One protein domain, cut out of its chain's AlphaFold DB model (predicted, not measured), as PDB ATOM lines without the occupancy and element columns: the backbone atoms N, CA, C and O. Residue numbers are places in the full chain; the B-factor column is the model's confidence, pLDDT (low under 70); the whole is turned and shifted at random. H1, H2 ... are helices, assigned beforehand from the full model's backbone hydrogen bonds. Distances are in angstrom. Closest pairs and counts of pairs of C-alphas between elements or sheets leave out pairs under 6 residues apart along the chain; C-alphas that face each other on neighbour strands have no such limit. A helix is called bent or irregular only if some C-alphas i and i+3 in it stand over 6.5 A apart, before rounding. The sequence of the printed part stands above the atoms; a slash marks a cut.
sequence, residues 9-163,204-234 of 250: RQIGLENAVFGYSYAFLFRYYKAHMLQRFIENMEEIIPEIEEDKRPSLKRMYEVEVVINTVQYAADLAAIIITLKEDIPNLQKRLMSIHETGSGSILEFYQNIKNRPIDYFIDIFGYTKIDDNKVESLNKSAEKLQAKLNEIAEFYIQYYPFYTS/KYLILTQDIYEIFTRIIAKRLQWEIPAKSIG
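This is residues 9 to 163 and 204 to 234 of the 250 residues of an uncharacterized protein of Euryarchaeota archaeon (UniProt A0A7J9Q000). A long helical hairpin, H1 and H2, has H7a packed along it as the third helix of a bundle; the long helix H6 crosses H2 and H7a at a slant, H3 and H4 pack on H2, and H5 packs on H6. The printed part has 186 residues with seven named helices, H1 to H7 in order, and no named strand: all helix. It is compact, radius of gyration of the C-alphas 18.6 A, but elongated, spanning 62 by 37 by 31 A.

Find C-alpha 9 at (-18.566, -5.119, -8.072); there H1, residues 9 to 44, begins its 44.1 A, irregular, with C-alphas 39 and 42 8.6 A apart. H2, residues 53 to 82, runs 43.2 A. Next come H3, residues 86 to 99, irregular with C-alphas 87 and 90 8.1 A apart, H4, 101 to 111, and H5, 116 to 122. H6, residues 130 to 163, runs 48.8 A, irregular with C-alphas 156 and 159 7.4 A apart. H7, residues 204 to 232, is one helix by its hydrogen bonds but bent, C-alphas 218 and 221 being 6.6 A apart; its arms are H7a, residues 204 to 218, and H7b, residues 221 to 232, which ends with C-alpha 232 at (-17.903, -11.311, -13.821).

Look first at H2, the hub. H1 touches it with residues 24 to 41 alone, closest C-alphas Ile 38 and Lys 57, 5.3 A, opposite ways at a shallow 21 degrees. H2 touches H6 at Val 69 and Tyr 154, closest C-alphas 5.6 A apart. Every O i to N i+4 pair is within hydrogen-bond range in H2, H4, H5 and H7a, but 30 of 32 in H1, 8 of 10 in H3, 26 of 30 in H6 and 7 of 8 in H7b. H1 and H6 are apart.

The farthest C-alphas, Glu 49 and Asp 130, are 64.3 A apart. Residues 164 to 203 are not printed; C-alphas 163 and 204 are 21.4 A apart across this cut. Of the links printed whole, none is long. Low pLDDT, under 70, marks 23 residues, among them 9 to 18.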
ATOM      1  N   ARG A   9     -17.404  -4.212  -8.033       55.56
ATOM      2  CA  ARG A   9     -18.566  -5.119  -8.072       55.56
ATOM      3  C   ARG A   9     -18.194  -6.604  -7.918       55.56
ATOM      4  O   ARG A   9     -18.984  -7.340  -7.339       55.56
ATOM      5  N   GLN A  10     -17.015  -7.037  -8.380       55.97
ATOM      6  CA  GLN A  10     -16.512  -8.408  -8.183       55.97
ATOM      7  C   GLN A  10     -16.240  -8.700  -6.706       55.97
ATOM      8  O   GLN A  10     -16.670  -9.734  -6.207       55.97
ATOM      9  N   ILE A  11     -15.643  -7.745  -5.985       57.97
ATOM     10  CA  ILE A  11     -15.356  -7.872  -4.547       57.97
ATOM     11  C   ILE A  11     -16.655  -8.062  -3.744       57.97
ATOM     12  O   ILE A  11     -16.702  -8.860  -2.812       57.97
ATOM     13  N   GLY A  12     -17.737  -7.371  -4.121       60.28
ATOM     14  CA  GLY A  12     -19.049  -7.533  -3.482       60.28
ATOM     15  C   GLY A  12     -19.670  -8.921  -3.689       60.28
ATOM     16  O   GLY A  12     -20.199  -9.502  -2.745       60.28
ATOM     17  N   LEU A  13     -19.570  -9.472  -4.903       60.41
ATOM     18  CA  LEU A  13     -20.071 -10.811  -5.238       60.41
ATOM     19  C   LEU A  13     -19.283 -11.916  -4.531       60.41
ATOM     20  O   LEU A  13     -19.887 -12.819  -3.955       60.41
ATOM     21  N   GLU A  14     -17.954 -11.827  -4.524       63.56
ATOM     22  CA  GLU A  14     -17.095 -12.768  -3.799       63.56
ATOM     23  C   GLU A  14     -17.397 -12.731  -2.297       63.56
ATOM     24  O   GLU A  14     -17.662 -13.775  -1.698       63.56
ATOM     25  N   ASN A  15     -17.484 -11.539  -1.698       65.62
ATOM     26  CA  ASN A  15     -17.849 -11.383  -0.288       65.62
ATOM     27  C   ASN A  15     -19.236 -11.952   0.036       65.62
ATOM     28  O   ASN A  15     -19.419 -12.506   1.120       65.62
ATOM     29  N   ALA A  16     -20.202 -11.861  -0.883       64.00
ATOM     30  CA  ALA A  16     -21.510 -12.482  -0.699       64.00
ATOM     31  C   ALA A  16     -21.396 -14.015  -0.653       64.00
ATOM     32  O   ALA A  16     -21.917 -14.633   0.272       64.00
ATOM     33  N   VAL A  17     -20.668 -14.638  -1.585       67.19
ATOM     34  CA  VAL A  17     -20.450 -16.101  -1.596       67.19
ATOM     35  C   VAL A  17     -19.729 -16.566  -0.345       67.19
ATOM     36  O   VAL A  17     -20.136 -17.560   0.261       67.19
ATOM     37  N   PHE A  18     -18.679 -15.849   0.060       69.94
ATOM     38  CA  PHE A  18     -17.964 -16.145   1.294       69.94
ATOM     39  C   PHE A  18     -18.904 -16.012   2.492       69.94
ATOM     40  O   PHE A  18     -19.009 -16.954   3.272       69.94
ATOM     41  N   GLY A  19     -19.660 -14.917   2.596       75.44
ATOM     42  CA  GLY A  19     -20.639 -14.701   3.663       75.44
ATOM     43  C   GLY A  19     -21.680 -15.819   3.767       75.44
ATOM     44  O   GLY A  19     -21.920 -16.332   4.860       75.44
ATOM     45  N   TYR A  20     -22.242 -16.265   2.640       74.00
ATOM     46  CA  TYR A  20     -23.186 -17.389   2.620       74.00
ATOM     47  C   TYR A  20     -22.519 -18.723   2.954       74.00
ATOM     48  O   TYR A  20     -23.080 -19.508   3.713       74.00
ATOM     49  N   SER A  21     -21.303 -18.964   2.464       79.56
ATOM     50  CA  SER A  21     -20.539 -20.166   2.814       79.56
ATOM     51  C   SER A  21     -20.256 -20.228   4.316       79.56
ATOM     52  O   SER A  21     -20.414 -21.283   4.928       79.56
ATOM     53  N   TYR A  22     -19.926 -19.091   4.939       82.94
ATOM     54  CA  TYR A  22     -19.777 -18.984   6.390       82.94
ATOM     55  C   TYR A  22     -21.093 -19.226   7.127       82.94
ATOM     56  O   TYR A  22     -21.092 -19.952   8.118       82.94
ATOM     57  N   ALA A  23     -22.211 -18.669   6.655       83.81
ATOM     58  CA  ALA A  23     -23.520 -18.916   7.257       83.81
ATOM     59  C   ALA A  23     -23.893 -20.409   7.210       83.81
ATOM     60  O   ALA A  23     -24.335 -20.958   8.219       83.81
ATOM     61  N   PHE A  24     -23.641 -21.086   6.084       87.88
ATOM     62  CA  PHE A  24     -23.872 -22.526   5.936       87.88
ATOM     63  C   PHE A  24     -22.985 -23.350   6.875       87.88
ATOM     64  O   PHE A  24     -23.483 -24.182   7.636       87.88
ATOM     65  N   LEU A  25     -21.680 -23.069   6.895       88.81
ATOM     66  CA  LEU A  25     -20.746 -23.710   7.823       88.81
ATOM     67  C   LEU A  25     -21.173 -23.496   9.275       88.81
ATOM     68  O   LEU A  25     -21.183 -24.437  10.064       88.81
ATOM     69  N   PHE A  26     -21.586 -22.279   9.627       91.38
ATOM     70  CA  PHE A  26     -22.067 -21.964  10.965       91.38
ATOM     71  C   PHE A  26     -23.294 -22.800  11.346       91.38
ATOM     72  O   PHE A  26     -23.326 -23.328  12.454       91.38
ATOM     73  N   ARG A  27     -24.276 -22.978  10.449       93.12
ATOM     74  CA  ARG A  27     -25.448 -23.841  10.701       93.12
ATOM     75  C   ARG A  27     -25.039 -25.280  10.977       93.12
ATOM     76  O   ARG A  27     -25.526 -25.865  11.945       93.12
ATOM     77  N   TYR A  28     -24.137 -25.816  10.162       95.50
ATOM     78  CA  TYR A  28     -23.603 -27.164  10.327       95.50
ATOM     79  C   TYR A  28     -22.886 -27.322  11.677       95.50
ATOM     80  O   TYR A  28     -23.277 -28.149  12.501       95.50
ATOM     81  N   TYR A  29     -21.903 -26.465  11.968       95.06
ATOM     82  CA  TYR A  29     -21.163 -26.523  13.229       95.06
ATOM     83  C   TYR A  29     -22.054 -26.278  14.444       95.06
ATOM     84  O   TYR A  29     -21.882 -26.942  15.461       95.06
ATOM     85  N   LYS A  30     -23.035 -25.375  14.346       95.31
ATOM     86  CA  LYS A  30     -24.002 -25.132  15.418       95.31
ATOM     87  C   LYS A  30     -24.771 -26.401  15.773       95.31
ATOM     88  O   LYS A  30     -24.891 -26.690  16.957       95.31
ATOM     89  N   ALA A  31     -25.240 -27.178  14.797       95.12
ATOM     90  CA  ALA A  31     -25.946 -28.429  15.075       95.12
ATOM     91  C   ALA A  31     -25.066 -29.436  15.835       95.12
ATOM     92  O   ALA A  31     -25.504 -30.003  16.835       95.12
ATOM     93  N   HIS A  32     -23.804 -29.597  15.425       94.31
ATOM     94  CA  HIS A  32     -22.859 -30.485  16.112       94.31
ATOM     95  C   HIS A  32     -22.443 -29.974  17.492       94.31
ATOM     96  O   HIS A  32     -22.298 -30.762  18.426       94.31
ATOM     97  N   MET A  33     -22.286 -28.658  17.660       95.19
ATOM     98  CA  MET A  33     -22.064 -28.071  18.979       95.19
ATOM     99  C   MET A  33     -23.257 -28.342  19.893       95.19
ATOM    100  O   MET A  33     -23.057 -28.806  21.009       95.19
ATOM    101  N   LEU A  34     -24.486 -28.114  19.421       95.88
ATOM    102  CA  LEU A  34     -25.707 -28.397  20.180       95.88
ATOM    103  C   LEU A  34     -25.808 -29.876  20.558       95.88
ATOM    104  O   LEU A  34     -26.097 -30.179  21.711       95.88
ATOM    105  N   GLN A  35     -25.498 -30.791  19.637       95.12
ATOM    106  CA  GLN A  35     -25.411 -32.219  19.946       95.12
ATOM    107  C   GLN A  35     -24.413 -32.480  21.079       95.12
ATOM    108  O   GLN A  35     -24.757 -33.122  22.072       95.12
ATOM    109  N   ARG A  36     -23.198 -31.927  20.972       94.62
ATOM    110  CA  ARG A  36     -22.164 -32.077  22.000       94.62
ATOM    111  C   ARG A  36     -22.618 -31.515  23.350       94.62
ATOM    112  O   ARG A  36     -22.336 -32.140  24.369       94.62
ATOM    113  N   PHE A  37     -23.332 -30.386  23.361       94.12
ATOM    114  CA  PHE A  37     -23.943 -29.817  24.567       94.12
ATOM    115  C   PHE A  37     -25.005 -30.740  25.166       94.12
ATOM    116  O   PHE A  37     -25.040 -30.904  26.381       94.12
ATOM    117  N   ILE A  38     -25.860 -31.363  24.352       93.31
ATOM    118  CA  ILE A  38     -26.889 -32.293  24.841       93.31
ATOM    119  C   ILE A  38     -26.240 -33.526  25.490       93.31
ATOM    120  O   ILE A  38     -26.679 -33.968  26.556       93.31
ATOM    121  N   GLU A  39     -25.188 -34.058  24.866       93.31
ATOM    122  CA  GLU A  39     -24.485 -35.269  25.301       93.31
ATOM    123  C   GLU A  39     -23.587 -35.029  26.525       93.31
ATOM    124  O   GLU A  39     -23.583 -35.850  27.438       93.31
ATOM    125  N   ASN A  40     -22.891 -33.887  26.587       94.94
ATOM    126  CA  ASN A  40     -21.832 -33.614  27.571       94.94
ATOM    127  C   ASN A  40     -22.115 -32.365  28.426       94.94
ATOM    128  O   ASN A  40     -21.193 -31.682  28.867       94.94
ATOM    129  N   MET A  41     -23.394 -32.029  28.646       93.12
ATOM    130  CA  MET A  41     -23.809 -30.801  29.347       93.12
ATOM    131  C   MET A  41     -23.094 -30.585  30.685       93.12
ATOM    132  O   MET A  41     -22.741 -29.460  31.011       93.12
ATOM    133  N   GLU A  42     -22.899 -31.657  31.447       92.69
ATOM    134  CA  GLU A  42     -22.353 -31.612  32.808       92.69
ATOM    135  C   GLU A  42     -20.868 -31.263  32.825       92.69
ATOM    136  O   GLU A  42     -20.396 -30.618  33.752       92.69
ATOM    137  N   GLU A  43     -20.142 -31.667  31.784       93.75
ATOM    138  CA  GLU A  43     -18.736 -31.318  31.595       93.75
ATOM    139  C   GLU A  43     -18.596 -29.887  31.068       93.75
ATOM    140  O   GLU A  43     -17.705 -29.150  31.484       93.75
ATOM    141  N   ILE A  44     -19.475 -29.487  30.144       92.44
ATOM    142  CA  ILE A  44     -19.352 -28.201  29.450       92.44
ATOM    143  C   ILE A  44     -19.873 -27.036  30.303       92.44
ATOM    144  O   ILE A  44     -19.344 -25.930  30.204       92.44
ATOM    145  N   ILE A  45     -20.916 -27.263  31.105       91.31
ATOM    146  CA  ILE A  45     -21.529 -26.248  31.970       91.31
ATOM    147  C   ILE A  45     -21.808 -26.862  33.357       91.31
ATOM    148  O   ILE A  45     -22.965 -27.144  33.700       91.31
ATOM    149  N   PRO A  46     -20.756 -27.124  34.155       92.38
ATOM    150  CA  PRO A  46     -20.881 -27.820  35.437       92.38
ATOM    151  C   PRO A  46     -21.709 -27.048  36.473       92.38
ATOM    152  O   PRO A  46     -22.249 -27.654  37.401       92.38
ATOM    153  N   GLU A  47     -21.857 -25.732  36.313       94.44
ATOM    154  CA  GLU A  47     -22.568 -24.848  37.242       94.44
ATOM    155  C   GLU A  47     -24.100 -24.961  37.157       94.44
ATOM    156  O   GLU A  47     -24.804 -24.387  37.989       94.44
ATOM    157  N   ILE A  48     -24.646 -25.677  36.168       92.75
ATOM    158  CA  ILE A  48     -26.099 -25.844  36.035       92.75
ATOM    159  C   ILE A  48     -26.618 -26.788  37.122       92.75
ATOM    160  O   ILE A  48     -26.224 -27.960  37.184       92.75
ATOM    161  N   GLU A  49     -27.570 -26.283  37.915       93.06
ATOM    162  CA  GLU A  49     -28.339 -27.048  38.903       93.06
ATOM    163  C   GLU A  49     -28.963 -28.306  38.272       93.06
ATOM    164  O   GLU A  49     -29.514 -28.262  37.169       93.06
ATOM    165  N   GLU A  50     -28.860 -29.444  38.964       88.56
ATOM    166  CA  GLU A  50     -29.212 -30.766  38.428       88.56
ATOM    167  C   GLU A  50     -30.665 -30.854  37.929       88.56
ATOM    168  O   GLU A  50     -30.932 -31.460  36.892       88.56
ATOM    169  N   ASP A  51     -31.590 -30.174  38.604       88.88
ATOM    170  CA  ASP A  51     -33.013 -30.100  38.267       88.88
ATOM    171  C   ASP A  51     -33.303 -29.268  37.002       88.88
ATOM    172  O   ASP A  51     -34.280 -29.531  36.296       88.88
ATOM    173  N   LYS A  52     -32.434 -28.308  36.653       89.00
ATOM    174  CA  LYS A  52     -32.551 -27.478  35.438       89.00
ATOM    175  C   LYS A  52     -31.982 -28.154  34.191       89.00
ATOM    176  O   LYS A  52     -32.394 -27.826  33.072       89.00
ATOM    177  N   ARG A  53     -31.059 -29.111  34.353       89.19
ATOM    178  CA  ARG A  53     -30.375 -29.794  33.234       89.19
ATOM    179  C   ARG A  53     -31.337 -30.464  32.249       89.19
ATOM    180  O   ARG A  53     -31.137 -30.285  31.047       89.19
ATOM    181  N   PRO A  54     -32.383 -31.206  32.673       88.31
ATOM    182  CA  PRO A  54     -33.301 -31.845  31.736       88.31
ATOM    183  C   PRO A  54     -34.003 -30.831  30.831       88.31
ATOM    184  O   PRO A  54     -33.997 -30.999  29.614       88.31
ATOM    185  N   SER A  55     -34.545 -29.755  31.405       87.56
ATOM    186  CA  SER A  55     -35.237 -28.701  30.656       87.56
ATOM    187  C   SER A  55     -34.310 -28.028  29.647       87.56
ATOM    188  O   SER A  55     -34.684 -27.853  28.486       87.56
ATOM    189  N   LEU A  56     -33.071 -27.722  30.046       90.25
ATOM    190  CA  LEU A  56     -32.096 -27.133  29.135       90.25
ATOM    191  C   LEU A  56     -31.691 -28.100  28.013       90.25
ATOM    192  O   LEU A  56     -31.628 -27.687  26.856       90.25
ATOM    193  N   LYS A  57     -31.477 -29.391  28.319       91.38
ATOM    194  CA  LYS A  57     -31.212 -30.415  27.293       91.38
ATOM    195  C   LYS A  57     -32.323 -30.411  26.252       91.38
ATOM    196  O   LYS A  57     -32.026 -30.320  25.066       91.38
ATOM    197  N   ARG A  58     -33.591 -30.413  26.674       90.00
ATOM    198  CA  ARG A  58     -34.731 -30.374  25.745       90.00
ATOM    199  C   ARG A  58     -34.783 -29.104  24.902       90.00
ATOM    200  O   ARG A  58     -35.101 -29.185  23.719       90.00
ATOM    201  N   MET A  59     -34.445 -27.951  25.472       91.19
ATOM    202  CA  MET A  59     -34.346 -26.711  24.697       91.19
ATOM    203  C   MET A  59     -33.278 -26.808  23.603       91.19
ATOM    204  O   MET A  59     -33.522 -26.375  22.479       91.19
ATOM    205  N   TYR A  60     -32.130 -27.430  23.883       93.69
ATOM    206  CA  TYR A  60     -31.123 -27.669  22.849       93.69
ATOM    207  C   TYR A  60     -31.575 -28.686  21.796       93.69
ATOM    208  O   TYR A  60     -31.259 -28.501  20.625       93.69
ATOM    209  N   GLU A  61     -32.350 -29.712  22.162       93.31
ATOM    210  CA  GLU A  61     -32.954 -30.633  21.183       93.31
ATOM    211  C   GLU A  61     -33.884 -29.887  20.214       93.31
ATOM    212  O   GLU A  61     -33.801 -30.084  19.002       93.31
ATOM    213  N   VAL A  62     -34.723 -28.983  20.736       92.75
ATOM    214  CA  VAL A  62     -35.558 -28.084  19.923       92.75
ATOM    215  C   VAL A  62     -34.685 -27.213  19.020       92.75
ATOM    216  O   VAL A  62     -34.941 -27.126  17.820       92.75
ATOM    217  N   GLU A  63     -33.628 -26.609  19.564       93.81
ATOM    218  CA  GLU A  63     -32.727 -25.731  18.813       93.81
ATOM    219  C   GLU A  63     -32.020 -26.463  17.659       93.81
ATOM    220  O   GLU A  63     -31.823 -25.860  16.603       93.81
ATOM    221  N   VAL A  64     -31.691 -27.756  17.806       95.50
ATOM    222  CA  VAL A  64     -31.176 -28.581  16.695       95.50
ATOM    223  C   VAL A  64     -32.188 -28.604  15.552       95.50
ATOM    224  O   VAL A  64     -31.834 -28.277  14.422       95.50
ATOM    225  N   VAL A  65     -33.453 -28.911  15.844       94.50
ATOM    226  CA  VAL A  65     -34.512 -29.017  14.824       94.50
ATOM    227  C   VAL A  65     -34.760 -27.682  14.143       94.50
ATOM    228  O   VAL A  65     -34.770 -27.609  12.916       94.50
ATOM    229  N   ILE A  66     -34.895 -26.608  14.922       94.38
ATOM    230  CA  ILE A  66     -35.063 -25.247  14.399       94.38
ATOM    231  C   ILE A  66     -33.893 -24.862  13.497       94.38
ATOM    232  O   ILE A  66     -34.098 -24.303  12.415       94.38
ATOM    233  N   ASN A  67     -32.666 -25.174  13.916       95.38
ATOM    234  CA  ASN A  67     -31.481 -24.902  13.124       95.38
ATOM    235  C   ASN A  67     -31.487 -25.692  11.808       95.38
ATOM    236  O   ASN A  67     -31.179 -25.104  10.776       95.38
ATOM    237  N   THR A  68     -31.890 -26.967  11.811       96.50
ATOM    238  CA  THR A  68     -32.015 -27.773  10.587       96.50
ATOM    239  C   THR A  68     -33.114 -27.242   9.660       96.50
ATOM    240  O   THR A  68     -32.890 -27.165   8.455       96.50
ATOM    241  N   VAL A  69     -34.269 -26.803  10.184       95.62
ATOM    242  CA  VAL A  69     -35.340 -26.196   9.359       95.62
ATOM    243  C   VAL A  69     -34.854 -24.912   8.697       95.62
ATOM    244  O   VAL A  69     -35.062 -24.710   7.501       95.62
ATOM    245  N   GLN A  70     -34.169 -24.055   9.453       93.75
ATOM    246  CA  GLN A  70     -33.550 -22.854   8.901       93.75
ATOM    247  C   GLN A  70     -32.499 -23.204   7.845       93.75
ATOM    248  O   GLN A  70     -32.426 -22.540   6.819       93.75
ATOM    249  N   TYR A  71     -31.714 -24.255   8.072       95.31
ATOM    250  CA  TYR A  71     -30.671 -24.664   7.142       95.31
ATOM    251  C   TYR A  71     -31.249 -25.173   5.813       95.31
ATOM    252  O   TYR A  71     -30.747 -24.832   4.742       95.31
ATOM    253  N   ALA A  72     -32.361 -25.908   5.875       96.06
ATOM    254  CA  ALA A  72     -33.147 -26.280   4.703       96.06
ATOM    255  C   ALA A  72     -33.705 -25.033   3.989       96.06
ATOM    256  O   ALA A  72     -33.582 -24.905   2.773       96.06
ATOM    257  N   ALA A  73     -34.236 -24.059   4.736       93.69
ATOM    258  CA  ALA A  73     -34.713 -22.799   4.162       93.69
ATOM    259  C   ALA A  73     -33.612 -22.066   3.375       93.69
ATOM    260  O   ALA A  73     -33.844 -21.611   2.253       93.69
ATOM    261  N   ASP A  74     -32.410 -21.993   3.949       92.00
ATOM    262  CA  ASP A  74     -31.243 -21.368   3.327       92.00
ATOM    263  C   ASP A  74     -30.838 -22.128   2.044       92.00
ATOM    264  O   ASP A  74     -30.548 -21.509   1.017       92.00
ATOM    265  N   LEU A  75     -30.879 -23.471   2.057       94.75
ATOM    266  CA  LEU A  75     -30.591 -24.305   0.882       94.75
ATOM    267  C   LEU A  75     -31.578 -24.045  -0.262       94.75
ATOM    268  O   LEU A  75     -31.156 -23.808  -1.397       94.75
ATOM    269  N   ALA A  76     -32.879 -24.054   0.029       94.00
ATOM    270  CA  ALA A  76     -33.914 -23.763  -0.956       94.00
ATOM    271  C   ALA A  76     -33.753 -22.361  -1.555       94.00
ATOM    272  O   ALA A  76     -33.804 -22.214  -2.774       94.00
ATOM    273  N   ALA A  77     -33.493 -21.346  -0.725       90.88
ATOM    274  CA  ALA A  77     -33.288 -19.975  -1.191       90.88
ATOM    275  C   ALA A  77     -32.138 -19.882  -2.208       90.88
ATOM    276  O   ALA A  77     -32.279 -19.231  -3.249       90.88
ATOM    277  N   ILE A  78     -31.023 -20.578  -1.959       89.12
ATOM    278  CA  ILE A  78     -29.902 -20.611  -2.905       89.12
ATOM    279  C   ILE A  78     -30.268 -21.355  -4.185       89.12
ATOM    280  O   ILE A  78     -30.002 -20.833  -5.265       89.12
ATOM    281  N   ILE A  79     -30.908 -22.523  -4.098       91.50
ATOM    282  CA  ILE A  79     -31.315 -23.279  -5.293       91.50
ATOM    283  C   ILE A  79     -32.270 -22.455  -6.165       91.50
ATOM    284  O   ILE A  79     -32.083 -22.397  -7.379       91.50
ATOM    285  N   ILE A  80     -33.256 -21.787  -5.559       89.38
ATOM    286  CA  ILE A  80     -34.175 -20.882  -6.265       89.38
ATOM    287  C   ILE A  80     -33.376 -19.787  -6.976       89.38
ATOM    288  O   ILE A  80     -33.588 -19.537  -8.158       89.38
ATOM    289  N   THR A  81     -32.416 -19.171  -6.284       85.44
ATOM    290  CA  THR A  81     -31.668 -18.041  -6.846       85.44
ATOM    291  C   THR A  81     -30.668 -18.459  -7.928       85.44
ATOM    292  O   THR A  81     -30.425 -17.690  -8.857       85.44
ATOM    293  N   LEU A  82     -30.116 -19.677  -7.863       83.44
ATOM    294  CA  LEU A  82     -29.218 -20.224  -8.889       83.44
ATOM    295  C   LEU A  82     -29.884 -20.364 -10.261       83.44
ATOM    296  O   LEU A  82     -29.196 -20.315 -11.277       83.44
ATOM    297  N   LYS A  83     -31.212 -20.523 -10.297       76.88
ATOM    298  CA  LYS A  83     -31.978 -20.588 -11.550       76.88
ATOM    299  C   LYS A  83     -32.121 -19.243 -12.243       76.88
ATOM    300  O   LYS A  83     -32.598 -19.180 -13.373       76.88
ATOM    301  N   GLU A  84     -31.729 -18.169 -11.574       74.75
ATOM    302  CA  GLU A  84     -31.940 -16.823 -12.055       74.75
ATOM    303  C   GLU A  84     -30.613 -16.044 -12.196       74.75
ATOM    304  O   GLU A  84     -29.515 -16.606 -12.234       74.75
ATOM    305  N   ASP A  85     -30.688 -14.718 -12.344       70.31
ATOM    306  CA  ASP A  85     -29.519 -13.893 -12.649       70.31
ATOM    307  C   ASP A  85     -28.569 -13.717 -11.439       70.31
ATOM    308  O   ASP A  85     -28.759 -12.857 -10.575       70.31
ATOM    309  N   ILE A  86     -27.518 -14.546 -11.405       66.75
ATOM    310  CA  ILE A  86     -26.436 -14.610 -10.394       66.75
ATOM    311  C   ILE A  86     -25.815 -13.256  -9.979       66.75
ATOM    312  O   ILE A  86     -25.536 -13.091  -8.793       66.75
ATOM    313  N   PRO A  87     -25.604 -12.253 -10.856       67.12
ATOM    314  CA  PRO A  87     -25.123 -10.927 -10.453       67.12
ATOM    315  C   PRO A  87     -25.986 -10.242  -9.379       67.12
ATOM    316  O   PRO A  87     -25.491  -9.366  -8.673       67.12
ATOM    317  N   ASN A  88     -27.251 -10.652  -9.221       70.75
ATOM    318  CA  ASN A  88     -28.179 -10.149  -8.207       70.75
ATOM    319  C   ASN A  88     -28.433 -11.144  -7.053       70.75
ATOM    320  O   ASN A  88     -29.375 -10.945  -6.279       70.75
ATOM    321  N   LEU A  89     -27.599 -12.185  -6.913       74.19
ATOM    322  CA  LEU A  89     -27.740 -13.278  -5.937       74.19
ATOM    323  C   LEU A  89     -28.004 -12.765  -4.516       74.19
ATOM    324  O   LEU A  89     -28.996 -13.142  -3.904       74.19
ATOM    325  N   GLN A  90     -27.176 -11.845  -4.010       73.38
ATOM    326  CA  GLN A  90     -27.313 -11.329  -2.642       73.38
ATOM    327  C   GLN A  90     -28.648 -10.607  -2.419       73.38
ATOM    328  O   GLN A  90     -29.349 -10.879  -1.447       73.38
ATOM    329  N   LYS A  91     -29.027  -9.708  -3.336       76.06
ATOM    330  CA  LYS A  91     -30.280  -8.946  -3.238       76.06
ATOM    331  C   LYS A  91     -31.494  -9.876  -3.257       76.06
ATOM    332  O   LYS A  91     -32.470  -9.632  -2.554       76.06
ATOM    333  N   ARG A  92     -31.435 -10.946  -4.052       77.62
ATOM    334  CA  ARG A  92     -32.518 -11.928  -4.161       77.62
ATOM    335  C   ARG A  92     -32.601 -12.853  -2.971       77.62
ATOM    336  O   ARG A  92     -33.698 -13.053  -2.473       77.62
ATOM    337  N   LEU A  93     -31.474 -13.337  -2.466       77.62
ATOM    338  CA  LEU A  93     -31.460 -14.124  -1.238       77.62
ATOM    339  C   LEU A  93     -32.039 -13.322  -0.069       77.62
ATOM    340  O   LEU A  93     -32.907 -13.830   0.638       77.62
ATOM    341  N   MET A  94     -31.645 -12.050   0.081       75.56
ATOM    342  CA  MET A  94     -32.266 -11.152   1.060       75.56
ATOM    343  C   MET A  94     -33.775 -11.035   0.835       75.56
ATOM    344  O   MET A  94     -34.540 -11.260   1.766       75.56
ATOM    345  N   SER A  95     -34.210 -10.793  -0.407       78.06
ATOM    346  CA  SER A  95     -35.636 -10.730  -0.739       78.06
ATOM    347  C   SER A  95     -36.374 -12.024  -0.392       78.06
ATOM    348  O   SER A  95     -37.439 -11.956   0.198       78.06
ATOM    349  N   ILE A  96     -35.837 -13.208  -0.696       79.31
ATOM    350  CA  ILE A  96     -36.489 -14.492  -0.383       79.31
ATOM    351  C   ILE A  96     -36.679 -14.639   1.133       79.31
ATOM    352  O   ILE A  96     -37.760 -15.018   1.589       79.31
ATOM    353  N   HIS A  97     -35.669 -14.275   1.925       74.44
ATOM    354  CA  HIS A  97     -35.756 -14.327   3.385       74.44
ATOM    355  C   HIS A  97     -36.669 -13.244   3.992       74.44
ATOM    356  O   HIS A  97     -37.264 -13.488   5.044       74.44
ATOM    357  N   GLU A  98     -36.784 -12.075   3.354       67.25
ATOM    358  CA  GLU A  98     -37.609 -10.942   3.804       67.25
ATOM    359  C   GLU A  98     -39.080 -11.061   3.375       67.25
ATOM    360  O   GLU A  98     -39.974 -10.811   4.181       67.25
ATOM    361  N   THR A  99     -39.350 -11.444   2.121       62.06
ATOM    362  CA  THR A  99     -40.686 -11.361   1.503       62.06
ATOM    363  C   THR A  99     -41.475 -12.664   1.474       62.06
ATOM    364  O   THR A  99     -42.676 -12.610   1.215       62.06
ATOM    365  N   GLY A 100     -40.893 -13.835   1.755       57.94
ATOM    366  CA  GLY A 100     -41.735 -15.028   1.755       57.94
ATOM    367  C   GLY A 100     -41.065 -16.338   2.108       57.94
ATOM    368  O   GLY A 100     -40.588 -17.060   1.241       57.94
ATOM    369  N   SER A 101     -41.272 -16.772   3.346       60.34
ATOM    370  CA  SER A 101     -41.293 -18.202   3.660       60.34
ATOM    371  C   SER A 101     -42.266 -18.998   2.767       60.34
ATOM    372  O   SER A 101     -42.084 -20.198   2.588       60.34
ATOM    373  N   GLY A 102     -43.249 -18.329   2.148       62.78
ATOM    374  CA  GLY A 102     -44.133 -18.896   1.132       62.78
ATOM    375  C   GLY A 102     -43.408 -19.432  -0.107       62.78
ATOM    376  O   GLY A 102     -43.753 -20.519  -0.551       62.78
ATOM    377  N   SER A 103     -42.367 -18.760  -0.619       83.25
ATOM    378  CA  SER A 103     -41.639 -19.252  -1.803       83.25
ATOM    379  C   SER A 103     -40.770 -20.471  -1.484       83.25
ATOM    380  O   SER A 103     -40.592 -21.349  -2.322       83.25
ATOM    381  N   ILE A 104     -40.251 -20.551  -0.256       92.06
ATOM    382  CA  ILE A 104     -39.492 -21.710   0.234       92.06
ATOM    383  C   ILE A 104     -40.428 -22.901   0.464       92.06
ATOM    384  O   ILE A 104     -40.122 -24.023   0.059       92.06
ATOM    385  N   LEU A 105     -41.585 -22.662   1.086       91.75
ATOM    386  CA  LEU A 105     -42.593 -23.696   1.287       91.75
ATOM    387  C   LEU A 105     -43.119 -24.223  -0.053       91.75
ATOM    388  O   LEU A 105     -43.157 -25.435  -0.251       91.75
ATOM    389  N   GLU A 106     -43.454 -23.333  -0.987       92.25
ATOM    390  CA  GLU A 106     -43.896 -23.693  -2.337       92.25
ATOM    391  C   GLU A 106     -42.816 -24.476  -3.096       92.25
ATOM    392  O   GLU A 106     -43.118 -25.466  -3.767       92.25
ATOM    393  N   PHE A 107     -41.547 -24.079  -2.970       94.38
ATOM    394  CA  PHE A 107     -40.425 -24.826  -3.535       94.38
ATOM    395  C   PHE A 107     -40.424 -26.280  -3.055       94.38
ATOM    396  O   PHE A 107     -40.401 -27.196  -3.880       94.38
ATOM    397  N   TYR A 108     -40.508 -26.500  -1.741       96.25
ATOM    398  CA  TYR A 108     -40.482 -27.844  -1.168       96.25
ATOM    399  C   TYR A 108     -41.764 -28.638  -1.434       96.25
ATOM    400  O   TYR A 108     -41.689 -29.842  -1.655       96.25
ATOM    401  N   GLN A 109     -42.929 -27.993  -1.507       95.31
ATOM    402  CA  GLN A 109     -44.178 -28.660  -1.898       95.31
ATOM    403  C   GLN A 109     -44.127 -29.185  -3.339       95.31
ATOM    404  O   GLN A 109     -44.714 -30.222  -3.646       95.31
ATOM    405  N   ASN A 110     -43.404 -28.492  -4.220       95.88
ATOM    406  CA  ASN A 110     -43.325 -28.840  -5.635       95.88
ATOM    407  C   ASN A 110     -42.117 -29.714  -6.001       95.88
ATOM    408  O   ASN A 110     -42.093 -30.245  -7.112       95.88
ATOM    409  N   ILE A 111     -41.120 -29.876  -5.121       95.38
ATOM    410  CA  ILE A 111     -39.850 -30.548  -5.459       95.38
ATOM    411  C   ILE A 111     -40.049 -32.008  -5.890       95.38
ATOM    412  O   ILE A 111     -39.429 -32.452  -6.855       95.38
ATOM    413  N   LYS A 112     -40.993 -32.716  -5.257       93.75
ATOM    414  CA  LYS A 112     -41.316 -34.123  -5.545       93.75
ATOM    415  C   LYS A 112     -41.851 -34.340  -6.963       93.75
ATOM    416  O   LYS A 112     -41.688 -35.418  -7.520       93.75
ATOM    417  N   ASN A 113     -42.455 -33.305  -7.548       95.25
ATOM    418  CA  ASN A 113     -43.047 -33.343  -8.886       95.25
ATOM    419  C   ASN A 113     -42.090 -32.826  -9.972       95.25
ATOM    420  O   ASN A 113     -42.485 -32.703 -11.132       95.25
ATOM    421  N   ARG A 114     -40.850 -32.458  -9.622       95.31
ATOM    422  CA  ARG A 114     -39.882 -31.956 -10.601       95.31
ATOM    423  C   ARG A 114     -39.297 -33.112 -11.429       95.31
ATOM    424  O   ARG A 114     -39.006 -34.166 -10.865       95.31
ATOM    425  N   PRO A 115     -39.101 -32.920 -12.749       95.19
ATOM    426  CA  PRO A 115     -38.458 -33.917 -13.604       95.19
ATOM    427  C   PRO A 115     -36.966 -34.049 -13.270       95.19
ATOM    428  O   PRO A 115     -36.382 -33.135 -12.693       95.19
ATOM    429  N   ILE A 116     -36.326 -35.146 -13.684       92.56
ATOM    430  CA  ILE A 116     -34.899 -35.388 -13.412       92.56
ATOM    431  C   ILE A 116     -33.992 -34.257 -13.930       92.56
ATOM    432  O   ILE A 116     -33.069 -33.836 -13.234       92.56
ATOM    433  N   ASP A 117     -34.340 -33.671 -15.079       91.50
ATOM    434  CA  ASP A 117     -33.634 -32.540 -15.695       91.50
ATOM    435  C   ASP A 117     -33.526 -31.331 -14.764       91.50
ATOM    436  O   ASP A 117     -32.539 -30.599 -14.785       91.50
ATOM    437  N   TYR A 118     -34.519 -31.137 -13.891       92.88
ATOM    438  CA  TYR A 118     -34.477 -30.089 -12.880       92.88
ATOM    439  C   TYR A 118     -33.301 -30.279 -11.914       92.88
ATOM    440  O   TYR A 118     -32.666 -29.305 -11.515       92.88
ATOM    441  N   PHE A 119     -33.025 -31.522 -11.518       93.12
ATOM    442  CA  PHE A 119     -31.948 -31.856 -10.590       93.12
ATOM    443  C   PHE A 119     -30.593 -31.841 -11.287       93.12
ATOM    444  O   PHE A 119     -29.621 -31.375 -10.698       93.12
ATOM    445  N   ILE A 120     -30.538 -32.255 -12.554       90.69
ATOM    446  CA  ILE A 120     -29.353 -32.108 -13.407       90.69
ATOM    447  C   ILE A 120     -28.954 -30.631 -13.533       90.69
ATOM    448  O   ILE A 120     -27.784 -30.284 -13.351       90.69
ATOM    449  N   ASP A 121     -29.932 -29.751 -13.757       89.44
ATOM    450  CA  ASP A 121     -29.732 -28.301 -13.837       89.44
ATOM    451  C   ASP A 121     -29.122 -27.721 -12.550       89.44
ATOM    452  O   ASP A 121     -28.292 -26.816 -12.620       89.44
ATOM    453  N   ILE A 122     -29.417 -28.277 -11.366       90.88
ATOM    454  CA  ILE A 122     -28.804 -27.824 -10.100       90.88
ATOM    455  C   ILE A 122     -27.276 -27.994 -10.119       90.88
ATOM    456  O   ILE A 122     -26.565 -27.107  -9.637       90.88
ATOM    457  N   PHE A 123     -26.751 -29.056 -10.734       87.00
ATOM    458  CA  PHE A 123     -25.305 -29.260 -10.889       87.00
ATOM    459  C   PHE A 123     -24.649 -28.298 -11.904       87.00
ATOM    460  O   PHE A 123     -23.415 -28.210 -11.977       87.00
ATOM    461  N   GLY A 124     -25.451 -27.571 -12.691       83.06
ATOM    462  CA  GLY A 124     -24.979 -26.621 -13.696       83.06
ATOM    463  C   GLY A 124     -24.266 -27.305 -14.865       83.06
ATOM    464  O   GLY A 124     -23.181 -26.871 -15.259       83.06
ATOM    465  N   TYR A 125     -24.806 -28.419 -15.367       76.50
ATOM    466  CA  TYR A 125     -24.367 -29.020 -16.632       76.50
ATOM    467  C   TYR A 125     -25.188 -28.432 -17.785       76.50
ATOM    468  O   TYR A 125     -26.412 -28.462 -17.740       76.50
ATOM    469  N   THR A 126     -24.527 -27.890 -18.813       66.44
ATOM    470  CA  THR A 126     -25.190 -27.331 -20.011       66.44
ATOM    471  C   THR A 126     -25.100 -28.251 -21.227       66.44
ATOM    472  O   THR A 126     -25.977 -28.215 -22.086       66.44
ATOM    473  N   LYS A 127     -24.048 -29.072 -21.310       65.31
ATOM    474  CA  LYS A 127     -23.834 -30.110 -22.327       65.31
ATOM    475  C   LYS A 127     -23.262 -31.334 -21.620       65.31
ATOM    476  O   LYS A 127     -22.353 -31.192 -20.802       65.31
ATOM    477  N   ILE A 128     -23.829 -32.501 -21.892       65.81
ATOM    478  CA  ILE A 128     -23.450 -33.764 -21.258       65.81
ATOM    479  C   ILE A 128     -22.904 -34.656 -22.369       65.81
ATOM    480  O   ILE A 128     -23.540 -34.787 -23.408       65.81
ATOM    481  N   ASP A 129     -21.711 -35.212 -22.166       75.25
ATOM    482  CA  ASP A 129     -21.179 -36.270 -23.029       75.25
ATOM    483  C   ASP A 129     -22.081 -37.503 -22.894       75.25
ATOM    484  O   ASP A 129     -22.379 -37.910 -21.767       75.25
ATOM    485  N   ASP A 130     -22.494 -38.098 -24.014       75.44
ATOM    486  CA  ASP A 130     -23.360 -39.282 -24.059       75.44
ATOM    487  C   ASP A 130     -22.848 -40.406 -23.140       75.44
ATOM    488  O   ASP A 130     -23.635 -41.103 -22.498       75.44
ATOM    489  N   ASN A 131     -21.524 -40.521 -22.973       78.12
ATOM    490  CA  ASN A 131     -20.890 -41.523 -22.110       78.12
ATOM    491  C   ASN A 131     -21.074 -41.270 -20.600       78.12
ATOM    492  O   ASN A 131     -20.877 -42.180 -19.796       78.12
ATOM    493  N   LYS A 132     -21.432 -40.046 -20.192       81.50
ATOM    494  CA  LYS A 132     -21.594 -39.637 -18.781       81.50
ATOM    495  C   LYS A 132     -23.054 -39.459 -18.363       81.50
ATOM    496  O   LYS A 132     -23.321 -39.246 -17.178       81.50
ATOM    497  N   VAL A 133     -23.999 -39.581 -19.299       85.06
ATOM    498  CA  VAL A 133     -25.439 -39.399 -19.048       85.06
ATOM    499  C   VAL A 133     -25.941 -40.335 -17.946       85.06
ATOM    500  O   VAL A 133     -26.663 -39.896 -17.053       85.06
ATOM    501  N   GLU A 134     -25.522 -41.604 -17.945       87.56
ATOM    502  CA  GLU A 134     -25.983 -42.576 -16.946       87.56
ATOM    503  C   GLU A 134     -25.509 -42.233 -15.521       87.56
ATOM    504  O   GLU A 134     -26.305 -42.248 -14.581       87.56
ATOM    505  N   SER A 135     -24.227 -41.890 -15.347       88.62
ATOM    506  CA  SER A 135     -23.674 -41.490 -14.039       88.62
ATOM    507  C   SER A 135     -24.330 -40.205 -13.519       88.62
ATOM    508  O   SER A 135     -24.681 -40.097 -12.336       88.62
ATOM    509  N   LEU A 136     -24.575 -39.245 -14.414       88.31
ATOM    510  CA  LEU A 136     -25.245 -38.001 -14.065       88.31
ATOM    511  C   LEU A 136     -26.699 -38.230 -13.642       88.31
ATOM    512  O   LEU A 136     -27.113 -37.684 -12.621       88.31
ATOM    513  N   ASN A 137     -27.442 -39.077 -14.357       90.62
ATOM    514  CA  ASN A 137     -28.805 -39.447 -13.974       90.62
ATOM    515  C   ASN A 137     -28.833 -40.088 -12.584       90.62
ATOM    516  O   ASN A 137     -29.590 -39.639 -11.729       90.62
ATOM    517  N   LYS A 138     -27.928 -41.036 -12.298       92.81
ATOM    518  CA  LYS A 138     -27.802 -41.635 -10.953       92.81
ATOM    519  C   LYS A 138     -27.497 -40.589  -9.878       92.81
ATOM    520  O   LYS A 138     -28.012 -40.663  -8.763       92.81
ATOM    521  N   SER A 139     -26.648 -39.612 -10.184       93.06
ATOM    522  CA  SER A 139     -26.323 -38.516  -9.261       93.06
ATOM    523  C   SER A 139     -27.516 -37.580  -9.036       93.06
ATOM    524  O   SER A 139     -27.759 -37.151  -7.906       93.06
ATOM    525  N   ALA A 140     -28.289 -37.304 -10.085       94.12
ATOM    526  CA  ALA A 140     -29.506 -36.506 -10.028       94.12
ATOM    527  C   ALA A 140     -30.633 -37.216  -9.261       94.12
ATOM    528  O   ALA A 140     -31.295 -36.573  -8.451       94.12
ATOM    529  N   GLU A 141     -30.790 -38.531  -9.419       95.56
ATOM    530  CA  GLU A 141     -31.734 -39.351  -8.647       95.56
ATOM    531  C   GLU A 141     -31.386 -39.340  -7.153       95.56
ATOM    532  O   GLU A 141     -32.255 -39.140  -6.304       95.56
ATOM    533  N   LYS A 142     -30.095 -39.471  -6.813       96.25
ATOM    534  CA  LYS A 142     -29.621 -39.345  -5.424       96.25
ATOM    535  C   LYS A 142     -29.908 -37.958  -4.851       96.25
ATOM    536  O   LYS A 142     -30.356 -37.850  -3.711       96.25
ATOM    537  N   LEU A 143     -29.658 -36.898  -5.623       96.25
ATOM    538  CA  LEU A 143     -29.966 -35.531  -5.203       96.25
ATOM    539  C   LEU A 143     -31.475 -35.334  -5.006       96.25
ATOM    540  O   LEU A 143     -31.879 -34.728  -4.015       96.25
ATOM    541  N   GLN A 144     -32.299 -35.864  -5.910       96.94
ATOM    542  CA  GLN A 144     -33.755 -35.836  -5.804       96.94
ATOM    543  C   GLN A 144     -34.232 -36.529  -4.526       96.94
ATOM    544  O   GLN A 144     -35.036 -35.952  -3.798       96.94
ATOM    545  N   ALA A 145     -33.715 -37.722  -4.222       97.25
ATOM    546  CA  ALA A 145     -34.049 -38.445  -2.998       97.25
ATOM    547  C   ALA A 145     -33.719 -37.616  -1.744       97.25
ATOM    548  O   ALA A 145     -34.611 -37.356  -0.937       97.25
ATOM    549  N   LYS A 146     -32.487 -37.090  -1.638       97.38
ATOM    550  CA  LYS A 146     -32.083 -36.239  -0.504       97.38
ATOM    551  C   LYS A 146     -32.944 -34.977  -0.385       97.38
ATOM    552  O   LYS A 146     -33.373 -34.615   0.707       97.38
ATOM    553  N   LEU A 147     -33.220 -34.293  -1.498       97.56
ATOM    554  CA  LEU A 147     -34.054 -33.088  -1.484       97.56
ATOM    555  C   LEU A 147     -35.508 -33.387  -1.111       97.56
ATOM    556  O   LEU A 147     -36.122 -32.550  -0.455       97.56
ATOM    557  N   ASN A 148     -36.045 -34.553  -1.475       97.56
ATOM    558  CA  ASN A 148     -37.376 -34.985  -1.049       97.56
ATOM    559  C   ASN A 148     -37.429 -35.227   0.466       97.56
ATOM    560  O   ASN A 148     -38.356 -34.749   1.113       97.56
ATOM    561  N   GLU A 149     -36.424 -35.884   1.052       97.44
ATOM    562  CA  GLU A 149     -36.349 -36.080   2.510       97.44
ATOM    563  C   GLU A 149     -36.253 -34.743   3.262       97.44
ATOM    564  O   GLU A 149     -36.970 -34.504   4.238       97.44
ATOM    565  N   ILE A 150     -35.422 -33.820   2.762       97.75
ATOM    566  CA  ILE A 150     -35.316 -32.458   3.303       97.75
ATOM    567  C   ILE A 150     -36.654 -31.714   3.169       97.75
ATOM    568  O   ILE A 150     -37.034 -30.978   4.080       97.75
ATOM    569  N   ALA A 151     -37.379 -31.902   2.063       97.25
ATOM    570  CA  ALA A 151     -38.674 -31.272   1.825       97.25
ATOM    571  C   ALA A 151     -39.748 -31.759   2.794       97.25
ATOM    572  O   ALA A 151     -40.452 -30.942   3.386       97.25
ATOM    573  N   GLU A 152     -39.855 -33.076   2.977       96.81
ATOM    574  CA  GLU A 152     -40.791 -33.686   3.920       96.81
ATOM    575  C   GLU A 152     -40.527 -33.174   5.339       96.81
ATOM    576  O   GLU A 152     -41.451 -32.712   6.014       96.81
ATOM    577  N   PHE A 153     -39.254 -33.136   5.748       95.88
ATOM    578  CA  PHE A 153     -38.847 -32.548   7.020       95.88
ATOM    579  C   PHE A 153     -39.212 -31.061   7.126       95.88
ATOM    580  O   PHE A 153     -39.829 -30.647   8.111       95.88
ATOM    581  N   TYR A 154     -38.856 -30.249   6.127       95.75
ATOM    582  CA  TYR A 154     -39.133 -28.816   6.146       95.75
ATOM    583  C   TYR A 154     -40.631 -28.548   6.266       95.75
ATOM    584  O   TYR A 154     -41.042 -27.797   7.144       95.75
ATOM    585  N   ILE A 155     -41.457 -29.190   5.437       94.62
ATOM    586  CA  ILE A 155     -42.914 -29.011   5.443       94.62
ATOM    587  C   ILE A 155     -43.501 -29.418   6.798       94.62
ATOM    588  O   ILE A 155     -44.331 -28.690   7.344       94.62
ATOM    589  N   GLN A 156     -43.045 -30.540   7.363       92.81
ATOM    590  CA  GLN A 156     -43.506 -31.022   8.664       92.81
ATOM    591  C   GLN A 156     -43.196 -30.027   9.794       92.81
ATOM    592  O   GLN A 156     -44.055 -29.770  10.639       92.81
ATOM    593  N   TYR A 157     -41.984 -29.467   9.823       91.88
ATOM    594  CA  TYR A 157     -41.505 -28.620  10.923       91.88
ATOM    595  C   TYR A 157     -41.584 -27.115  10.641       91.88
ATOM    596  O   TYR A 157     -41.257 -26.304  11.508       91.88
ATOM    597  N   TYR A 158     -42.060 -26.702   9.469       90.69
ATOM    598  CA  TYR A 158     -42.219 -25.295   9.112       90.69
ATOM    599  C   TYR A 158     -43.175 -24.524  10.048       90.69
ATOM    600  O   TYR A 158     -42.805 -23.423  10.482       90.69
ATOM    601  N   PRO A 159     -44.356 -25.059  10.435       86.88
ATOM    602  CA  PRO A 159     -45.221 -24.393  11.413       86.88
ATOM    603  C   PRO A 159     -44.513 -24.203  12.757       86.88
ATOM    604  O   PRO A 159     -44.523 -23.110  13.323       86.88
ATOM    605  N   PHE A 160     -43.813 -25.248  13.200       86.31
ATOM    606  CA  PHE A 160     -43.033 -25.258  14.428       86.31
ATOM    607  C   PHE A 160     -41.937 -24.181  14.405       86.31
ATOM    608  O   PHE A 160     -41.873 -23.328  15.287       86.31
ATOM    609  N   TYR A 161     -41.137 -24.124  13.341       89.44
ATOM    610  CA  TYR A 161     -40.119 -23.092  13.142       89.44
ATOM    611  C   TYR A 161     -40.693 -21.670  13.113       89.44
ATOM    612  O   TYR A 161     -40.133 -20.755  13.725       89.44
ATOM    613  N   THR A 162     -41.838 -21.482  12.460       86.69
ATOM    614  CA  THR A 162     -42.515 -20.181  12.397       86.69
ATOM    615  C   THR A 162     -42.943 -19.720  13.792       86.69
ATOM    616  O   THR A 162     -42.694 -18.575  14.177       86.69
ATOM    617  N   SER A 163     -43.518 -20.619  14.592       86.12
ATOM    618  CA  SER A 163     -43.914 -20.333  15.976       86.12
ATOM    619  C   SER A 163     -42.728 -20.047  16.895       86.12
ATOM    620  O   SER A 163     -42.826 -19.171  17.760       86.12
ATOM    621  N   LYS A 204     -32.116 -37.870  14.253       89.50
ATOM    622  CA  LYS A 204     -32.312 -38.043  12.807       89.50
ATOM    623  C   LYS A 204     -32.135 -36.742  12.013       89.50
ATOM    624  O   LYS A 204     -31.781 -36.791  10.842       89.50
ATOM    625  N   TYR A 205     -32.310 -35.573  12.634       92.50
ATOM    626  CA  TYR A 205     -32.132 -34.288  11.946       92.50
ATOM    627  C   TYR A 205     -30.665 -33.859  11.847       92.50
ATOM    628  O   TYR A 205     -30.333 -32.985  11.046       92.50
ATOM    629  N   LEU A 206     -29.765 -34.501  12.598       92.94
ATOM    630  CA  LEU A 206     -28.324 -34.349  12.390       92.94
ATOM    631  C   LEU A 206     -27.896 -34.983  11.062       92.94
ATOM    632  O   LEU A 206     -27.064 -34.412  10.365       92.94
ATOM    633  N   ILE A 207     -28.525 -36.096  10.666       94.38
ATOM    634  CA  ILE A 207     -28.312 -36.719   9.349       94.38
ATOM    635  C   ILE A 207     -28.770 -35.758   8.245       94.38
ATOM    636  O   ILE A 207     -27.989 -35.432   7.359       94.38
ATOM    637  N   LEU A 208     -29.970 -35.180   8.367       95.88
ATOM    638  CA  LEU A 208     -30.436 -34.168   7.408       95.88
ATOM    639  C   LEU A 208     -29.535 -32.926   7.373       95.88
ATOM    640  O   LEU A 208     -29.325 -32.333   6.318       95.88
ATOM    641  N   THR A 209     -28.975 -32.527   8.516       96.38
ATOM    642  CA  THR A 209     -28.007 -31.421   8.580       96.38
ATOM    643  C   THR A 209     -26.734 -31.745   7.793       96.38
ATOM    644  O   THR A 209     -26.225 -30.877   7.080       96.38
ATOM    645  N   GLN A 210     -26.248 -32.987   7.882       96.31
ATOM    646  CA  GLN A 210     -25.138 -33.488   7.071       96.31
ATOM    647  C   GLN A 210     -25.500 -33.498   5.580       96.31
ATOM    648  O   GLN A 210     -24.715 -33.015   4.768       96.31
ATOM    649  N   ASP A 211     -26.693 -33.964   5.209       96.69
ATOM    650  CA  ASP A 211     -27.133 -33.985   3.809       96.69
ATOM    651  C   ASP A 211     -27.213 -32.581   3.203       96.69
ATOM    652  O   ASP A 211     -26.708 -32.353   2.101       96.69
ATOM    653  N   ILE A 212     -27.777 -31.615   3.934       97.25
ATOM    654  CA  ILE A 212     -27.816 -30.206   3.512       97.25
ATOM    655  C   ILE A 212     -26.393 -29.666   3.323       97.25
ATOM    656  O   ILE A 212     -26.105 -29.010   2.319       97.25
ATOM    657  N   TYR A 213     -25.491 -29.965   4.263       95.88
ATOM    658  CA  TYR A 213     -24.091 -29.559   4.182       95.88
ATOM    659  C   TYR A 213     -23.376 -30.161   2.966       95.88
ATOM    660  O   TYR A 213     -22.655 -29.450   2.262       95.88
ATOM    661  N   GLU A 214     -23.590 -31.442   2.672       95.06
ATOM    662  CA  GLU A 214     -23.006 -32.112   1.509       95.06
ATOM    663  C   GLU A 214     -23.532 -31.547   0.194       95.06
ATOM    664  O   GLU A 214     -22.734 -31.258  -0.698       95.06
ATOM    665  N   ILE A 215     -24.848 -31.343   0.077       95.62
ATOM    666  CA  ILE A 215     -25.450 -30.720  -1.109       95.62
ATOM    667  C   ILE A 215     -24.838 -29.335  -1.311       95.62
ATOM    668  O   ILE A 215     -24.383 -29.011  -2.411       95.62
ATOM    669  N   PHE A 216     -24.766 -28.527  -0.251       94.00
ATOM    670  CA  PHE A 216     -24.186 -27.200  -0.359       94.00
ATOM    671  C   PHE A 216     -22.715 -27.258  -0.774       94.00
ATOM    672  O   PHE A 216     -22.341 -26.701  -1.798       94.00
ATOM    673  N   THR A 217     -21.866 -27.947  -0.018       90.75
ATOM    674  CA  THR A 217     -20.413 -27.912  -0.238       90.75
ATOM    675  C   THR A 217     -19.976 -28.607  -1.522       90.75
ATOM    676  O   THR A 217     -19.078 -28.114  -2.209       90.75
ATOM    677  N   ARG A 218     -20.598 -29.735  -1.878       90.38
ATOM    678  CA  ARG A 218     -20.179 -30.537  -3.034       90.38
ATOM    679  C   ARG A 218     -20.804 -30.072  -4.340       90.38
ATOM    680  O   ARG A 218     -20.173 -30.257  -5.378       90.38
ATOM    681  N   ILE A 219     -21.996 -29.476  -4.302       91.31
ATOM    682  CA  ILE A 219     -22.749 -29.110  -5.510       91.31
ATOM    683  C   ILE A 219     -22.827 -27.588  -5.635       91.31
ATOM    684  O   ILE A 219     -22.266 -27.004  -6.561       91.31
ATOM    685  N   ILE A 220     -23.477 -26.936  -4.673       90.56
ATOM    686  CA  ILE A 220     -23.840 -25.515  -4.753       90.56
ATOM    687  C   ILE A 220     -22.614 -24.601  -4.672       90.56
ATOM    688  O   ILE A 220     -22.418 -23.748  -5.533       90.56
ATOM    689  N   ALA A 221     -21.760 -24.785  -3.666       87.12
ATOM    690  CA  ALA A 221     -20.573 -23.973  -3.439       87.12
ATOM    691  C   ALA A 221     -19.584 -24.110  -4.599       87.12
ATOM    692  O   ALA A 221     -19.090 -23.100  -5.094       87.12
ATOM    693  N   LYS A 222     -19.363 -25.339  -5.091       85.75
ATOM    694  CA  LYS A 222     -18.552 -25.566  -6.296       85.75
ATOM    695  C   LYS A 222     -19.137 -24.799  -7.478       85.75
ATOM    696  O   LYS A 222     -18.416 -24.043  -8.115       85.75
ATOM    697  N   ARG A 223     -20.438 -24.927  -7.751       85.81
ATOM    698  CA  ARG A 223     -21.096 -24.191  -8.840       85.81
ATOM    699  C   ARG A 223     -20.903 -22.675  -8.717       85.81
ATOM    700  O   ARG A 223     -20.465 -22.050  -9.678       85.81
ATOM    701  N   LEU A 224     -21.154 -22.106  -7.537       83.81
ATOM    702  CA  LEU A 224     -20.980 -20.674  -7.274       83.81
ATOM    703  C   LEU A 224     -19.529 -20.211  -7.485       83.81
ATOM    704  O   LEU A 224     -19.317 -19.157  -8.082       83.81
ATOM    705  N   GLN A 225     -18.543 -21.005  -7.053       82.06
ATOM    706  CA  GLN A 225     -17.116 -20.720  -7.256       82.06
ATOM    707  C   GLN A 225     -16.733 -20.617  -8.737       82.06
ATOM    708  O   GLN A 225     -15.819 -19.867  -9.063       82.06
ATOM    709  N   TRP A 226     -17.420 -21.333  -9.631       77.12
ATOM    710  CA  TRP A 226     -17.148 -21.285 -11.071       77.12
ATOM    711  C   TRP A 226     -17.983 -20.226 -11.798       77.12
ATOM    712  O   TRP A 226     -17.454 -19.464 -12.611       77.12
ATOM    713  N   GLU A 227     -19.287 -20.158 -11.522       78.44
ATOM    714  CA  GLU A 227     -20.210 -19.288 -12.260       78.44
ATOM    715  C   GLU A 227     -19.982 -17.800 -11.972       78.44
ATOM    716  O   GLU A 227     -20.141 -16.969 -12.870       78.44
ATOM    717  N   ILE A 228     -19.584 -17.440 -10.747       76.19
ATOM    718  CA  ILE A 228     -19.419 -16.034 -10.355       76.19
ATOM    719  C   ILE A 228     -18.204 -15.389 -11.025       76.19
ATOM    720  O   ILE A 228     -18.391 -14.360 -11.686       76.19
ATOM    721  N   PRO A 229     -16.991 -15.976 -10.962       72.06
ATOM    722  CA  PRO A 229     -15.854 -15.452 -11.707       72.06
ATOM    723  C   PRO A 229     -16.142 -15.380 -13.207       72.06
ATOM    724  O   PRO A 229     -15.908 -14.334 -13.809       72.06
ATOM    725  N   ALA A 230     -16.729 -16.427 -13.796       70.19
ATOM    726  CA  ALA A 230     -16.988 -16.478 -15.233       70.19
ATOM    727  C   ALA A 230     -17.967 -15.391 -15.711       70.19
ATOM    728  O   ALA A 230     -17.670 -14.669 -16.666       70.19
ATOM    729  N   LYS A 231     -19.094 -15.203 -15.009       71.00
ATOM    730  CA  LYS A 231     -20.039 -14.119 -15.323       71.00
ATOM    731  C   LYS A 231     -19.420 -12.741 -15.108       71.00
ATOM    732  O   LYS A 231     -19.716 -11.814 -15.859       71.00
ATOM    733  N   SER A 232     -18.536 -12.597 -14.123       66.75
ATOM    734  CA  SER A 232     -17.903 -11.311 -13.821       66.75
ATOM    735  C   SER A 232     -16.915 -10.823 -14.887       66.75
ATOM    736  O   SER A 232     -16.708  -9.618 -15.013       66.75
ATOM    737  N   ILE A 233     -16.340 -11.737 -15.674       69.12
ATOM    738  CA  ILE A 233     -15.423 -11.421 -16.780       69.12
ATOM    739  C   ILE A 233     -16.117 -11.426 -18.152       69.12
ATOM    740  O   ILE A 233     -15.447 -11.269 -19.170       69.12
ATOM    741  N   GLY A 234     -17.442 -11.617 -18.198       64.31
ATOM    742  CA  GLY A 234     -18.205 -11.710 -19.447       64.31
ATOM    743  C   GLY A 234     -17.866 -12.942 -20.294       64.31
ATOM    744  O   GLY A 234     -18.122 -12.943 -21.497       64.31
TER     745      GLY A 234